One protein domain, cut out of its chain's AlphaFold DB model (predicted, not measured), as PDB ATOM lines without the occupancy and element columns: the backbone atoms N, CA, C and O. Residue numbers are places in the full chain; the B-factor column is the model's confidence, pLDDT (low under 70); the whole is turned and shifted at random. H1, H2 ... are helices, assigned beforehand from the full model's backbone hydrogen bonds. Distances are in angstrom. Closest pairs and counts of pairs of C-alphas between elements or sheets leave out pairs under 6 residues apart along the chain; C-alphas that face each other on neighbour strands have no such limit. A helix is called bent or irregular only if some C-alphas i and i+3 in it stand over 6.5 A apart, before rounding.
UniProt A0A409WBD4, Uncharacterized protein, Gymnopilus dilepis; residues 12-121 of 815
ATOM      1  N   GLU A  12      16.144  17.356 113.419       80.06
ATOM      2  CA  GLU A  12      17.409  16.791 113.901       80.06
ATOM      3  C   GLU A  12      18.333  16.314 112.769       80.06
ATOM      4  O   GLU A  12      19.544  16.241 112.943       80.06
ATOM      5  N   GLN A  13      17.778  16.009 111.592       76.31
ATOM      6  CA  GLN A  13      18.544  15.589 110.412       76.31
ATOM      7  C   GLN A  13      19.190  16.763 109.659       76.31
ATOM      8  O   GLN A  13      20.022  16.557 108.774       76.31
ATOM      9  N   HIS A  14      18.797  17.996 109.983       67.44
ATOM     10  CA  HIS A  14      19.176  19.210 109.258       67.44
ATOM     11  C   HIS A  14      19.705  20.319 110.172       67.44
ATOM     12  O   HIS A  14      20.065  21.389 109.676       67.44
ATOM     13  N   SER A  15      19.730  20.083 111.482       68.25
ATOM     14  CA  SER A  15      20.007  21.087 112.497       68.25
ATOM     15  C   SER A  15      21.387  20.932 113.126       68.25
ATOM     16  O   SER A  15      22.001  19.865 113.127       68.25
ATOM     17  N   LEU A  16      21.867  22.039 113.686       78.44
ATOM     18  CA  LEU A  16      22.972  22.025 114.628       78.44
ATOM     19  C   LEU A  16      22.421  21.666 116.020       78.44
ATOM     20  O   LEU A  16      21.315  22.073 116.391       78.44
ATOM     21  N   THR A  17      23.169  20.862 116.781       82.00
ATOM     22  CA  THR A  17      22.747  20.334 118.093       82.00
ATOM     23  C   THR A  17      22.389  21.443 119.091       82.00
ATOM     24  O   THR A  17      21.485  21.276 119.907       82.00
ATOM     25  N   ASP A  18      23.055  22.590 118.989       86.38
ATOM     26  CA  ASP A  18      22.826  23.795 119.789       86.38
ATOM     27  C   ASP A  18      21.473  24.473 119.490       86.38
ATOM     28  O   ASP A  18      20.768  24.849 120.423       86.38
ATOM     29  N   LEU A  19      21.050  24.564 118.223       89.44
ATOM     30  CA  LEU A  19      19.761  25.149 117.834       89.44
ATOM     31  C   LEU A  19      18.580  24.294 118.317       89.44
ATOM     32  O   LEU A  19      17.570  24.828 118.776       89.44
ATOM     33  N   VAL A  20      18.702  22.966 118.255       87.44
ATOM     34  CA  VAL A  20      17.677  22.055 118.799       87.44
ATOM     35  C   VAL A  20      17.590  22.188 120.315       87.44
ATOM     36  O   VAL A  20      16.488  22.317 120.853       87.44
ATOM     37  N   ALA A  21      18.738  22.200 120.999       88.25
ATOM     38  CA  ALA A  21      18.795  22.390 122.444       88.25
ATOM     39  C   ALA A  21      18.150  23.723 122.850       88.25
ATOM     40  O   ALA A  21      17.285  23.743 123.724       88.25
ATOM     41  N   PHE A  22      18.474  24.809 122.142       93.19
ATOM     42  CA  PHE A  22      17.882  26.125 122.359       93.19
ATOM     43  C   PHE A  22      16.357  26.127 122.190       93.19
ATOM     44  O   PHE A  22      15.638  26.675 123.028       93.19
ATOM     45  N   LEU A  23      15.830  25.527 121.120       92.06
ATOM     46  CA  LEU A  23      14.383  25.488 120.882       92.06
ATOM     47  C   LEU A  23      13.657  24.706 121.974       92.06
ATOM     48  O   LEU A  23      12.651  25.186 122.495       92.06
ATOM     49  N   ASN A  24      14.186  23.541 122.350       89.38
ATOM     50  CA  ASN A  24      13.585  22.705 123.382       89.38
ATOM     51  C   ASN A  24      13.610  23.400 124.747       89.38
ATOM     52  O   ASN A  24      12.555  23.532 125.371       89.38
ATOM     53  N   GLU A  25      14.765  23.938 125.151       92.19
ATOM     54  CA  GLU A  25      14.939  24.637 126.427       92.19
ATOM     55  C   GLU A  25      14.110  25.931 126.485       92.19
ATOM     56  O   GLU A  25      13.457  26.228 127.487       92.19
ATOM     57  N   SER A  26      14.091  26.718 125.404       92.25
ATOM     58  CA  SER A  26      13.335  27.976 125.362       92.25
ATOM     59  C   SER A  26      11.825  27.755 125.407       92.25
ATOM     60  O   SER A  26      11.117  28.559 126.014       92.25
ATOM     61  N   LEU A  27      11.330  26.673 124.798       87.69
ATOM     62  CA  LEU A  27       9.920  26.293 124.852       87.69
ATOM     63  C   LEU A  27       9.540  25.650 126.196       87.69
ATOM     64  O   LEU A  27       8.420  25.852 126.654       87.69
ATOM     65  N   GLU A  28      10.440  24.912 126.855       88.00
ATOM     66  CA  GLU A  28      10.222  24.388 128.219       88.00
ATOM     67  C   GLU A  28      10.073  25.497 129.263       88.00
ATOM     68  O   GLU A  28       9.280  25.366 130.191       88.00
ATOM     69  N   LYS A  29      10.751  26.633 129.064       88.94
ATOM     70  CA  LYS A  29      10.617  27.830 129.911       88.94
ATOM     71  C   LYS A  29       9.269  28.554 129.759       88.94
ATOM     72  O   LYS A  29       9.024  29.541 130.454       88.94
ATOM     73  N   VAL A  30       8.384  28.110 128.860       88.50
ATOM     74  CA  VAL A  30       7.029  28.663 128.706       88.50
ATOM     75  C   VAL A  30       6.072  27.928 129.654       88.50
ATOM     76  O   VAL A  30       5.336  27.039 129.245       88.50
ATOM     77  N   GLU A  31       6.074  28.318 130.935       76.81
ATOM     78  CA  GLU A  31       5.301  27.652 132.005       76.81
ATOM     79  C   GLU A  31       3.775  27.686 131.799       76.81
ATOM     80  O   GLU A  31       3.065  26.765 132.198       76.81
ATOM     81  N   VAL A  32       3.250  28.742 131.163       82.44
ATOM     82  CA  VAL A  32       1.817  28.887 130.863       82.44
ATOM     83  C   VAL A  32       1.644  29.225 129.391       82.44
ATOM     84  O   VAL A  32       2.113  30.266 128.931       82.44
ATOM     85  N   VAL A  33       0.930  28.381 128.645       81.69
ATOM     86  CA  VAL A  33       0.669  28.572 127.212       81.69
ATOM     87  C   VAL A  33      -0.527  29.512 127.023       81.69
ATOM     88  O   VAL A  33      -1.684  29.105 126.986       81.69
ATOM     89  N   THR A  34      -0.248  30.808 126.904       87.38
ATOM     90  CA  THR A  34      -1.222  31.849 126.547       87.38
ATOM     91  C   THR A  34      -0.799  32.510 125.240       87.38
ATOM     92  O   THR A  34       0.368  32.464 124.849       87.38
ATOM     93  N   ARG A  35      -1.722  33.214 124.574       80.00
ATOM     94  CA  ARG A  35      -1.371  34.019 123.389       80.00
ATOM     95  C   ARG A  35      -0.259  35.036 123.683       80.00
ATOM     96  O   ARG A  35       0.595  35.262 122.831       80.00
ATOM     97  N   SER A  36      -0.262  35.622 124.883       85.62
ATOM     98  CA  SER A  36       0.745  36.598 125.314       85.62
ATOM     99  C   SER A  36       2.115  35.945 125.506       85.62
ATOM    100  O   SER A  36       3.097  36.387 124.913       85.62
ATOM    101  N   SER A  37       2.183  34.844 126.256       88.38
ATOM    102  CA  SER A  37       3.448  34.147 126.526       88.38
ATOM    103  C   SER A  37       4.059  33.516 125.273       88.38
ATOM    104  O   SER A  37       5.268  33.623 125.091       88.38
ATOM    105  N   ILE A  38       3.248  32.970 124.357       89.81
ATOM    106  CA  ILE A  38       3.724  32.498 123.043       89.81
ATOM    107  C   ILE A  38       4.297  33.656 122.215       89.81
ATOM    108  O   ILE A  38       5.341  33.503 121.586       89.81
ATOM    109  N   SER A  39       3.631  34.817 122.194       89.06
ATOM    110  CA  SER A  39       4.112  35.983 121.442       89.06
ATOM    111  C   SER A  39       5.440  36.508 121.995       89.06
ATOM    112  O   SER A  39       6.349  36.815 121.222       89.06
ATOM    113  N   VAL A  40       5.575  36.556 123.325       91.06
ATOM    114  CA  VAL A  40       6.821  36.941 124.002       91.06
ATOM    115  C   VAL A  40       7.933  35.933 123.719       91.06
ATOM    116  O   VAL A  40       9.040  36.348 123.380       91.06
ATOM    117  N   TRP A  41       7.645  34.630 123.811       94.81
ATOM    118  CA  TRP A  41       8.604  33.576 123.472       94.81
ATOM    119  C   TRP A  41       9.071  33.704 122.023       94.81
ATOM    120  O   TRP A  41      10.270  33.793 121.789       94.81
ATOM    121  N   ARG A  42       8.145  33.812 121.064       94.38
ATOM    122  CA  ARG A  42       8.476  33.903 119.636       94.38
ATOM    123  C   ARG A  42       9.389  35.085 119.340       94.38
ATOM    124  O   ARG A  42      10.388  34.915 118.656       94.38
ATOM    125  N   LYS A  43       9.084  36.260 119.901       92.88
ATOM    126  CA  LYS A  43       9.901  37.464 119.710       92.88
ATOM    127  C   LYS A  43      11.308  37.300 120.290       92.88
ATOM    128  O   LYS A  43      12.270  37.724 119.661       92.88
ATOM    129  N   ARG A  44      11.436  36.678 121.469       94.50
ATOM    130  CA  ARG A  44      12.744  36.386 122.082       94.50
ATOM    131  C   ARG A  44      13.525  35.351 121.277       94.50
ATOM    132  O   ARG A  44      14.696  35.569 121.006       94.50
ATOM    133  N   ALA A  45      12.872  34.266 120.864       94.81
ATOM    134  CA  ALA A  45      13.487  33.209 120.068       94.81
ATOM    135  C   ALA A  45      13.952  33.724 118.703       94.81
ATOM    136  O   ALA A  45      15.062  33.428 118.281       94.81
ATOM    137  N   GLU A  46      13.144  34.554 118.043       95.94
ATOM    138  CA  GLU A  46      13.533  35.218 116.802       95.94
ATOM    139  C   GLU A  46      14.759  36.119 116.996       95.94
ATOM    140  O   GLU A  46      15.706  36.038 116.217       95.94
ATOM    141  N   GLN A  47      14.759  36.956 118.040       94.50
ATOM    142  CA  GLN A  47      15.884  37.841 118.345       94.50
ATOM    143  C   GLN A  47      17.168  37.061 118.616       94.50
ATOM    144  O   GLN A  47      18.202  37.426 118.067       94.50
ATOM    145  N   GLU A  48      17.096  35.989 119.402       93.81
ATOM    146  CA  GLU A  48      18.254  35.156 119.726       93.81
ATOM    147  C   GLU A  48      18.802  34.456 118.477       93.81
ATOM    148  O   GLU A  48      19.999  34.528 118.205       93.81
ATOM    149  N   ILE A  49      17.923  33.867 117.657       94.06
ATOM    150  CA  ILE A  49      18.323  33.191 116.417       94.06
ATOM    151  C   ILE A  49      18.999  34.168 115.453       94.06
ATOM    152  O   ILE A  49      20.044  33.859 114.882       94.06
ATOM    153  N   LEU A  50      18.432  35.364 115.279       92.56
ATOM    154  CA  LEU A  50      19.011  36.387 114.410       92.56
ATOM    155  C   LEU A  50      20.291  37.001 114.996       92.56
ATOM    156  O   LEU A  50      21.180  37.373 114.235       92.56
ATOM    157  N   HIS A  51      20.402  37.124 116.322       91.88
ATOM    158  CA  HIS A  51      21.598  37.628 117.001       91.88
ATOM    159  C   HIS A  51      22.769  36.652 116.868       91.88
ATOM    160  O   HIS A  51      23.869  37.065 116.495       91.88
ATOM    161  N   HIS A  52      22.517  35.361 117.098       88.75
ATOM    162  CA  HIS A  52      23.508  34.299 116.950       88.75
ATOM    163  C   HIS A  52      24.065  34.248 115.518       88.75
ATOM    164  O   HIS A  52      25.277  34.221 115.315       88.75
ATOM    165  N   ASP A  53      23.185  34.364 114.519       88.12
ATOM    166  CA  ASP A  53      23.537  34.357 113.092       88.12
ATOM    167  C   ASP A  53      24.175  35.677 112.600       88.12
ATOM    168  O   ASP A  53      24.652  35.749 111.473       88.12
ATOM    169  N   ASN A  54      24.169  36.748 113.405       87.19
ATOM    170  CA  ASN A  54      24.837  38.019 113.086       87.19
ATOM    171  C   ASN A  54      26.228  38.145 113.716       87.19
ATOM    172  O   ASN A  54      27.102  38.777 113.129       87.19
ATOM    173  N   ASN A  55      26.423  37.586 114.912       83.62
ATOM    174  CA  ASN A  55      27.632  37.809 115.709       83.62
ATOM    175  C   ASN A  55      28.643  36.669 115.639       83.62
ATOM    176  O   ASN A  55      29.792  36.851 116.036       83.62
ATOM    177  N   ASN A  56      28.235  35.506 115.142       77.50
ATOM    178  CA  ASN A  56      29.109  34.362 114.983       77.50
ATOM    179  C   ASN A  56      29.216  34.029 113.491       77.50
ATOM    180  O   ASN A  56      28.263  33.536 112.896       77.50
ATOM    181  N   VAL A  57      30.371  34.327 112.887       68.25
ATOM    182  CA  VAL A  57      30.632  34.106 111.449       68.25
ATOM    183  C   VAL A  57      30.509  32.618 111.078       68.25
ATOM    184  O   VAL A  57      30.191  32.300 109.935       68.25
ATOM    185  N   ASP A  58      30.660  31.725 112.062       67.94
ATOM    186  CA  ASP A  58      30.506  30.278 111.912       67.94
ATOM    187  C   ASP A  58      29.092  29.767 112.274       67.94
ATOM    188  O   ASP A  58      28.814  28.571 112.145       67.94
ATOM    189  N   SER A  59      28.165  30.635 112.712       67.75
ATOM    190  CA  SER A  59      26.776  30.240 112.990       67.75
ATOM    191  C   SER A  59      26.045  29.895 111.697       67.75
ATOM    192  O   SER A  59      25.900  30.723 110.802       67.75
ATOM    193  N   GLN A  60      25.500  28.680 111.642       84.12
ATOM    194  CA  GLN A  60      24.684  28.204 110.523       84.12
ATOM    195  C   GLN A  60      23.208  28.035 110.909       84.12
ATOM    196  O   GLN A  60      22.501  27.271 110.259       84.12
ATOM    197  N   TRP A  61      22.709  28.713 111.951       92.88
ATOM    198  CA  TRP A  61      21.324  28.538 112.417       92.88
ATOM    199  C   TRP A  61      20.304  28.903 111.338       92.88
ATOM    200  O   TRP A  61      19.413  28.108 111.032       92.88
ATOM    201  N   LEU A  62      20.455  30.060 110.687       92.19
ATOM    202  CA  LEU A  62      19.547  30.430 109.603       92.19
ATOM    203  C   LEU A  62      19.734  29.533 108.374       92.19
ATOM    204  O   LEU A  62      18.767  29.232 107.673       92.19
ATOM    205  N   HIS A  63      20.966  29.093 108.113       91.38
ATOM    206  CA  HIS A  63      21.257  28.156 107.032       91.38
ATOM    207  C   HIS A  63      20.573  26.797 107.266       91.38
ATOM    208  O   HIS A  63      19.931  26.276 106.354       91.38
ATOM    209  N   ALA A  64      20.619  26.269 108.490       92.62
ATOM    210  CA  ALA A  64      19.932  25.051 108.909       92.62
ATOM    211  C   ALA A  64      18.407  25.187 108.780       92.62
ATOM    212  O   ALA A  64      17.759  24.316 108.199       92.62
ATOM    213  N   ILE A  65      17.837  26.317 109.221       95.31
ATOM    214  CA  ILE A  65      16.406  26.622 109.055       95.31
ATOM    215  C   ILE A  65      16.021  26.636 107.570       95.31
ATOM    216  O   ILE A  65      15.060  25.975 107.176       95.31
ATOM    217  N   LYS A  66      16.783  27.343 106.723       94.38
ATOM    218  CA  LYS A  66      16.546  27.392 105.271       94.38
ATOM    219  C   LYS A  66      16.610  26.005 104.641       94.38
ATOM    220  O   LYS A  66      15.722  25.651 103.872       94.38
ATOM    221  N   ARG A  67      17.633  25.219 104.984       94.12
ATOM    222  CA  ARG A  67      17.837  23.863 104.463       94.12
ATOM    223  C   ARG A  67      16.701  22.930 104.865       94.12
ATOM    224  O   ARG A  67      16.229  22.164 104.030       94.12
ATOM    225  N   TRP A  68      16.241  23.019 106.108       95.69
ATOM    226  CA  TRP A  68      15.116  22.228 106.586       95.69
ATOM    227  C   TRP A  68      13.802  22.622 105.904       95.69
ATOM    228  O   TRP A  68      13.113  21.759 105.366       95.69
ATOM    229  N   LEU A  69      13.482  23.920 105.833       95.88
ATOM    230  CA  LEU A  69      12.288  24.398 105.125       95.88
ATOM    231  C   LEU A  69      12.315  23.985 103.648       95.88
ATOM    232  O   LEU A  69      11.291  23.554 103.109       95.88
ATOM    233  N   ALA A  70      13.482  24.067 103.001       93.88
ATOM    234  CA  ALA A  70      13.677  23.625 101.626       93.88
ATOM    235  C   ALA A  70      13.427  22.127 101.462       93.88
ATOM    236  O   ALA A  70      12.767  21.722 100.508       93.88
ATOM    237  N   HIS A  71      13.875  21.310 102.413       93.88
ATOM    238  CA  HIS A  71      13.628  19.874 102.392       93.88
ATOM    239  C   HIS A  71      12.141  19.538 102.595       93.88
ATOM    240  O   HIS A  71      11.588  18.740 101.844       93.88
ATOM    241  N   CYS A  72      11.466  20.214 103.530       92.50
ATOM    242  CA  CYS A  72      10.044  20.001 103.807       92.50
ATOM    243  C   CYS A  72       9.119  20.418 102.650       92.50
ATOM    244  O   CYS A  72       8.016  19.892 102.509       92.50
ATOM    245  N   THR A  73       9.532  21.394 101.835       92.44
ATOM    246  CA  THR A  73       8.676  22.009 100.800       92.44
ATOM    247  C   THR A  73       9.130  21.748  99.363       92.44
ATOM    248  O   THR A  73       8.366  21.991  98.425       92.44
ATOM    249  N   GLY A  74      10.368  21.293  99.165       90.25
ATOM    250  CA  GLY A  74      11.007  21.206  97.852       90.25
ATOM    251  C   GLY A  74      11.256  22.572  97.199       90.25
ATOM    252  O   GLY A  74      11.264  22.652  95.971       90.25
ATOM    253  N   LYS A  75      11.383  23.658  97.982       92.25
ATOM    254  CA  LYS A  75      11.535  25.038  97.478       92.25
ATOM    255  C   LYS A  75      12.768  25.751  98.013       92.25
ATOM    256  O   LYS A  75      13.265  25.448  99.089       92.25
ATOM    257  N   ALA A  76      13.221  26.732  97.242       92.12
ATOM    258  CA  ALA A  76      14.303  27.636  97.596       92.12
ATOM    259  C   ALA A  76      13.731  28.913  98.259       92.12
ATOM    260  O   ALA A  76      12.613  29.334  97.943       92.12
ATOM    261  N   PHE A  77      14.451  29.490  99.226       92.69
ATOM    262  CA  PHE A  77      13.951  30.548 100.127       92.69
ATOM    263  C   PHE A  77      14.847  31.801 100.149       92.69
ATOM    264  O   PHE A  77      14.933  32.511 101.151       92.69
ATOM    265  N   GLU A  78      15.543  32.086  99.053       89.44
ATOM    266  CA  GLU A  78      16.504  33.190  98.934       89.44
ATOM    267  C   GLU A  78      15.820  34.561  98.957       89.44
ATOM    268  O   GLU A  78      16.391  35.528  99.451       89.44
ATOM    269  N   THR A  79      14.579  34.632  98.470       86.38
ATOM    270  CA  THR A  79      13.776  35.863  98.365       86.38
ATOM    271  C   THR A  79      13.003  36.208  99.645       86.38
ATOM    272  O   THR A  79      12.218  37.160  99.670       86.38
ATOM    273  N   PHE A  80      13.176  35.431 100.716       91.19
ATOM    274  CA  PHE A  80      12.549  35.701 102.007       91.19
ATOM    275  C   PHE A  80      13.488  36.459 102.932       91.19
ATOM    276  O   PHE A  80      14.687  36.181 103.006       91.19
ATOM    277  N   SER A  81      12.917  37.389 103.696       94.19
ATOM    278  CA  SER A  81      13.657  38.031 104.774       94.19
ATOM    279  C   SER A  81      13.988  37.014 105.873       94.19
ATOM    280  O   SER A  81      13.278  36.028 106.089       94.19
ATOM    281  N   ARG A  82      15.077  37.267 106.606       93.88
ATOM    282  CA  ARG A  82      15.539  36.390 107.696       93.88
ATOM    283  C   ARG A  82      14.449  36.213 108.765       93.88
ATOM    284  O   ARG A  82      14.194  35.096 109.199       93.88
ATOM    285  N   SER A  83      13.764  37.304 109.109       94.38
ATOM    286  CA  SER A  83      12.651  37.333 110.068       94.38
ATOM    287  C   SER A  83      11.461  36.470 109.630       94.38
ATOM    288  O   SER A  83      10.926  35.706 110.433       94.38
ATOM    289  N   GLU A  84      11.067  36.526 108.352       93.19
ATOM    290  CA  GLU A  84       9.945  35.729 107.835       93.19
ATOM    291  C   GLU A  84      10.202  34.225 107.967       93.19
ATOM    292  O   GLU A  84       9.317  33.480 108.392       93.19
ATOM    293  N   LEU A  85      11.418  33.780 107.637       95.69
ATOM    294  CA  LEU A  85      11.789  32.367 107.701       95.69
ATOM    295  C   LEU A  85      11.854  31.859 109.136       95.69
ATOM    296  O   LEU A  85      11.311  30.795 109.428       95.69
ATOM    297  N   VAL A  86      12.467  32.633 110.035       96.44
ATOM    298  CA  VAL A  86      12.557  32.279 111.456       96.44
ATOM    299  C   VAL A  86      11.164  32.223 112.083       96.44
ATOM    300  O   VAL A  86      10.846  31.264 112.779       96.44
ATOM    301  N   ASN A  87      10.282  33.179 111.784       95.06
ATOM    302  CA  ASN A  87       8.916  33.162 112.305       95.06
ATOM    303  C   ASN A  87       8.092  31.979 111.787       95.06
ATOM    304  O   ASN A  87       7.394  31.336 112.573       95.06
ATOM    305  N   ALA A  88       8.177  31.667 110.490       94.69
ATOM    306  CA  ALA A  88       7.499  30.501 109.928       94.69
ATOM    307  C   ALA A  88       8.008  29.201 110.570       94.69
ATOM    308  O   ALA A  88       7.211  28.354 110.965       94.69
ATOM    309  N   PHE A  89       9.324  29.082 110.732       96.75
ATOM    310  CA  PHE A  89       9.976  27.964 111.402       96.75
ATOM    311  C   PHE A  89       9.503  27.792 112.857       96.75
ATOM    312  O   PHE A  89       9.056  26.706 113.230       96.75
ATOM    313  N   LEU A  90       9.510  28.864 113.656       96.19
ATOM    314  CA  LEU A  90       9.048  28.841 115.049       96.19
ATOM    315  C   LEU A  90       7.561  28.474 115.164       96.19
ATOM    316  O   LEU A  90       7.177  27.754 116.084       96.19
ATOM    317  N   GLU A  91       6.717  28.941 114.238       94.44
ATOM    318  CA  GLU A  91       5.300  28.560 114.183       94.44
ATOM    319  C   GLU A  91       5.109  27.071 113.911       94.44
ATOM    320  O   GLU A  91       4.312  26.426 114.592       94.44
ATOM    321  N   ILE A  92       5.856  26.518 112.955       94.88
ATOM    322  CA  ILE A  92       5.766  25.097 112.624       94.88
ATOM    323  C   ILE A  92       6.207  24.252 113.823       94.88
ATOM    324  O   ILE A  92       5.485  23.337 114.213       94.88
ATOM    325  N   HIS A  93       7.334  24.585 114.457       93.06
ATOM    326  CA  HIS A  93       7.830  23.854 115.626       93.06
ATOM    327  C   HIS A  93       6.897  23.935 116.835       93.06
ATOM    328  O   HIS A  93       6.701  22.934 117.524       93.06
ATOM    329  N   LEU A  94       6.275  25.093 117.068       93.06
ATOM    330  CA  LEU A  94       5.272  25.236 118.118       93.06
ATOM    331  C   LEU A  94       4.059  24.329 117.861       93.06
ATOM    332  O   LEU A  94       3.604  23.649 118.777       93.06
ATOM    333  N   SER A  95       3.561  24.281 116.620       92.56
ATOM    334  CA  SER A  95       2.468  23.374 116.251       92.56
ATOM    335  C   SER A  95       2.869  21.905 116.396       92.56
ATOM    336  O   SER A  95       2.087  21.120 116.920       92.56
ATOM    337  N   LEU A  96       4.087  21.522 116.002       91.50
ATOM    338  CA  LEU A  96       4.568  20.145 116.168       91.50
ATOM    339  C   LEU A  96       4.656  19.732 117.641       91.50
ATOM    340  O   LEU A  96       4.246  18.626 117.981       91.50
ATOM    341  N   ARG A  97       5.121  20.626 118.520       89.19
ATOM    342  CA  ARG A  97       5.188  20.374 119.968       89.19
ATOM    343  C   ARG A  97       3.811  20.164 120.600       89.19
ATOM    344  O   ARG A  97       3.693  19.389 121.538       89.19
ATOM    345  N   ASN A  98       2.783  20.833 120.082       88.94
ATOM    346  CA  ASN A  98       1.401  20.683 120.542       88.94
ATOM    347  C   ASN A  98       0.644  19.548 119.824       88.94
ATOM    348  O   ASN A  98      -0.581  19.502 119.895       88.94
ATOM    349  N   GLU A  99       1.345  18.674 119.092       90.88
ATOM    350  CA  GLU A  99       0.763  17.589 118.284       90.88
ATOM    351  C   GLU A  99      -0.210  18.077 117.181       90.88
ATOM    352  O   GLU A  99      -0.969  17.311 116.586       90.88
ATOM    353  N   GLU A 100      -0.139  19.359 116.809       92.88
ATOM    354  CA  GLU A 100      -0.958  20.000 115.777       92.88
ATOM    355  C   GLU A 100      -0.365  19.798 114.370       92.88
ATOM    356  O   GLU A 100      -0.127  20.744 113.606       92.88
ATOM    357  N   VAL A 101      -0.138  18.537 113.989       90.94
ATOM    358  CA  VAL A 101       0.525  18.153 112.724       90.94
ATOM    359  C   VAL A 101      -0.161  18.771 111.497       90.94
ATOM    360  O   VAL A 101       0.500  19.184 110.543       90.94
ATOM    361  N   PHE A 102      -1.492  18.883 111.517       88.19
ATOM    362  CA  PHE A 102      -2.255  19.502 110.433       88.19
ATOM    363  C   PHE A 102      -1.926  20.993 110.250       88.19
ATOM    364  O   PHE A 102      -1.742  21.448 109.118       88.19
ATOM    365  N   PHE A 103      -1.807  21.755 111.342       85.38
ATOM    366  CA  PHE A 103      -1.471  23.180 111.285       85.38
ATOM    367  C   PHE A 103      -0.033  23.400 110.812       85.38
ATOM    368  O   PHE A 103       0.198  24.261 109.963       85.38
ATOM    369  N   ALA A 104       0.903  22.560 111.264       91.69
ATOM    370  CA  ALA A 104       2.278  22.542 110.772       91.69
ATOM    371  C   ALA A 104       2.343  22.300 109.248       91.69
ATOM    372  O   ALA A 104       2.960  23.085 108.523       91.69
ATOM    373  N   LYS A 105       1.639  21.276 108.735       88.25
ATOM    374  CA  LYS A 105       1.549  21.003 107.283       88.25
ATOM    375  C   LYS A 105       0.932  22.165 106.517       88.25
ATOM    376  O   LYS A 105       1.435  22.545 105.462       88.25
ATOM    377  N   ARG A 106      -0.139  22.757 107.048       85.94
ATOM    378  CA  ARG A 106      -0.786  23.918 106.432       85.94
ATOM    379  C   ARG A 106       0.165  25.112 106.357       85.94
ATOM    380  O   ARG A 106       0.212  25.768 105.321       85.94
ATOM    381  N   LYS A 107       0.942  25.381 107.408       92.56
ATOM    382  CA  LYS A 107       1.913  26.480 107.413       92.56
ATOM    383  C   LYS A 107       3.053  26.246 106.422       92.56
ATOM    384  O   LYS A 107       3.425  27.172 105.705       92.56
ATOM    385  N   LEU A 108       3.551  25.011 106.318       93.06
ATOM    386  CA  LEU A 108       4.508  24.620 105.280       93.06
ATOM    387  C   LEU A 108       3.929  24.808 103.870       93.06
ATOM    388  O   LEU A 108       4.622  25.331 103.004       93.06
ATOM    389  N   ALA A 109       2.660  24.457 103.647       86.06
ATOM    390  CA  ALA A 109       1.984  24.672 102.366       86.06
ATOM    391  C   ALA A 109       1.806  26.166 102.043       86.06
ATOM    392  O   ALA A 109       2.020  26.587 100.907       86.06
ATOM    393  N   GLU A 110       1.457  26.989 103.038       86.81
ATOM    394  CA  GLU A 110       1.403  28.450 102.898       86.81
ATOM    395  C   GLU A 110       2.781  29.018 102.515       86.81
ATOM    396  O   GLU A 110       2.877  29.836 101.598       86.81
ATOM    397  N   LEU A 111       3.853  28.550 103.161       92.06
ATOM    398  CA  LEU A 111       5.219  28.993 102.893       92.06
ATOM    399  C   LEU A 111       5.723  28.532 101.514       92.06
ATOM    400  O   LEU A 111       6.280  29.337 100.768       92.06
ATOM    401  N   GLN A 112       5.469  27.275 101.140       90.19
ATOM    402  CA  GLN A 112       5.756  26.726  99.811       90.19
ATOM    403  C   GLN A 112       5.059  27.552  98.723       90.19
ATOM    404  O   GLN A 112       5.693  27.955  97.752       90.19
ATOM    405  N   LYS A 113       3.775  27.875  98.918       79.75
ATOM    406  CA  LYS A 113       3.004  28.719  98.001       79.75
ATOM    407  C   LYS A 113       3.598  30.122  97.872       79.75
ATOM    408  O   LYS A 113       3.660  30.655  96.769       79.75
ATOM    409  N   LEU A 114       4.023  30.739  98.975       82.00
ATOM    410  CA  LEU A 114       4.671  32.054  98.939       82.00
ATOM    411  C   LEU A 114       6.018  32.004  98.212       82.00
ATOM    412  O   LEU A 114       6.328  32.928  97.467       82.00
ATOM    413  N   ALA A 115       6.793  30.933  98.393       84.25
ATOM    414  CA  ALA A 115       8.061  30.756  97.694       84.25
ATOM    415  C   ALA A 115       7.847  30.578  96.198       84.25
ATOM    416  O   ALA A 115       8.510  31.243  95.406       84.25
ATOM    417  N   GLU A 116       6.847  29.782  95.817       75.69
ATOM    418  CA  GLU A 116       6.405  29.697  94.432       75.69
ATOM    419  C   GLU A 116       6.037  31.088  93.907       75.69
ATOM    420  O   GLU A 116       6.652  31.524  92.944       75.69
ATOM    421  N   LEU A 117       5.157  31.839  94.580       66.31
ATOM    422  CA  LEU A 117       4.735  33.186  94.158       66.31
ATOM    423  C   LEU A 117       5.889  34.193  94.010       66.31
ATOM    424  O   LEU A 117       5.852  35.016  93.099       66.31
ATOM    425  N   ARG A 118       6.904  34.144  94.881       76.94
ATOM    426  CA  ARG A 118       8.078  35.032  94.797       76.94
ATOM    427  C   ARG A 118       9.073  34.590  93.725       76.94
ATOM    428  O   ARG A 118       9.675  35.438  93.083       76.94
ATOM    429  N   SER A 119       9.237  33.284  93.513       64.75
ATOM    430  CA  SER A 119      10.055  32.743  92.413       64.75
ATOM    431  C   SER A 119       9.372  32.888  91.043       64.75
ATOM    432  O   SER A 119      10.044  32.930  90.012       64.75
ATOM    433  N   PHE A 120       8.042  33.047  91.039       48.25
ATOM    434  CA  PHE A 120       7.180  33.166  89.863       48.25
ATOM    435  C   PHE A 120       7.529  34.353  88.953       48.25
ATOM    436  O   PHE A 120       7.261  34.274  87.759       48.25
ATOM    437  N   SER A 121       8.148  35.424  89.467       45.78
ATOM    438  CA  SER A 121       8.584  36.566  88.644       45.78
ATOM    439  C   SER A 121       9.802  36.263  87.761       45.78
ATOM    440  O   SER A 121      10.068  37.002  86.822       45.78
TER     441      SER A 121
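This is residues 12 to 121 of the 815 residues of an uncharacterized protein of Gymnopilus dilepis (UniProt A0A409WBD4). Two helical hairpins, H1 with H2 and H4 with H5, are packed together with H4 at the core; H2 crosses H4 on one side, H5 runs beside H4 on another, and H3 crosses H4 at a steep tilt and also touches H2 and H5. H1 is beside H2, the one helix that it touches, and residues 31 to 37, of which 35 to 37 belong to H2, stick out from the body. The printed part has 110 residues with five named helices, in the order H1, H2, H3, H4, H5 along the chain, and no named strand; the class is all helix. The whole is compact, with a radius of gyration of the C-alphas of 13.9 A, and the C-alphas span 44 by 35 by 25 A along their three main axes.

The longest helix by residues is H2, residues 35 to 55, which measures 30.2 A from first to last C-alpha; C-alpha 35 is at (-1.371, 34.019, 123.389) and C-alpha 55 at (27.632, 37.809, 115.709). Before it comes H1, residues 17 to 28, 16.6 A long, which begins with C-alpha 17 at (22.747, 20.334, 118.093). After H2 comes H3, residues 61 to 73, 18.4 A long. H4 holds residues 82 to 97 and is 22.7 A long. H5 holds residues 101 to 119, is 26.8 A long, and ends with C-alpha 119 at (10.055, 32.743, 92.413). No helix is bent or irregular.

H2 touches H1, H3 and H4. H1 and H2 form a helical hairpin: they run opposite ways at a shallow tilt of 22 degrees, and residues 23 to 27 of H1 alone touch residues 41 to 45 of H2, with the closest C-alphas, those of Ser 26 and Ala 45, 7.4 A apart. H2 touches H4 with residues 42 to 50 alone, at a steep tilt of 50 degrees and opposite ways; the closest C-alphas, those of Glu 46 and Val 86, are 6.2 A apart. Residues 49 to 53 of H2 touch residues 61 to 62 of H3 at a steep tilt of 64 degrees, with the C-alphas of Asp 53 and Trp 61 closest at 6.3 A. H4, whose centre is nearest to the mean of the C-alphas at 3.2 A, touches H3 with residues 82 to 89 alone, at a steep tilt of 65 degrees and the same way; the closest C-alphas are those of Ile 65 and Phe 89, 7.0 A apart. H4 and H5 form the other helical hairpin, opposite ways at a shallow tilt of 20 degrees, with 14 pairs of C-alphas within 8 A and the closest, those of Ile 92 and Ala 104, 4.7 A apart. H3 and H5 touch and are about perpendicular at 84 degrees, with the C-alphas of Thr 73 and Gln 112 closest at 5.6 A. H1 and H3 are close but not clearly touching, H1 and H4 are near each other, and H5 is apart from H1 and H2. In H1, H2, H3, H4 and H5 every O i to N i+4 pair is within hydrogen-bond range.

The two C-alphas farthest apart, those of Glu 31 and Ser 121, are 44.4 A from each other. The printed part has no cut. The links from H2 to H3 and from H4 to H5 are tight, those from H1 to H2 and from H3 to H4 are short, and no link is long. The mean pLDDT of the printed part is 87.6, and it is under 70 at residues 14 to 15, 57 to 59, 117 and 119 to 121.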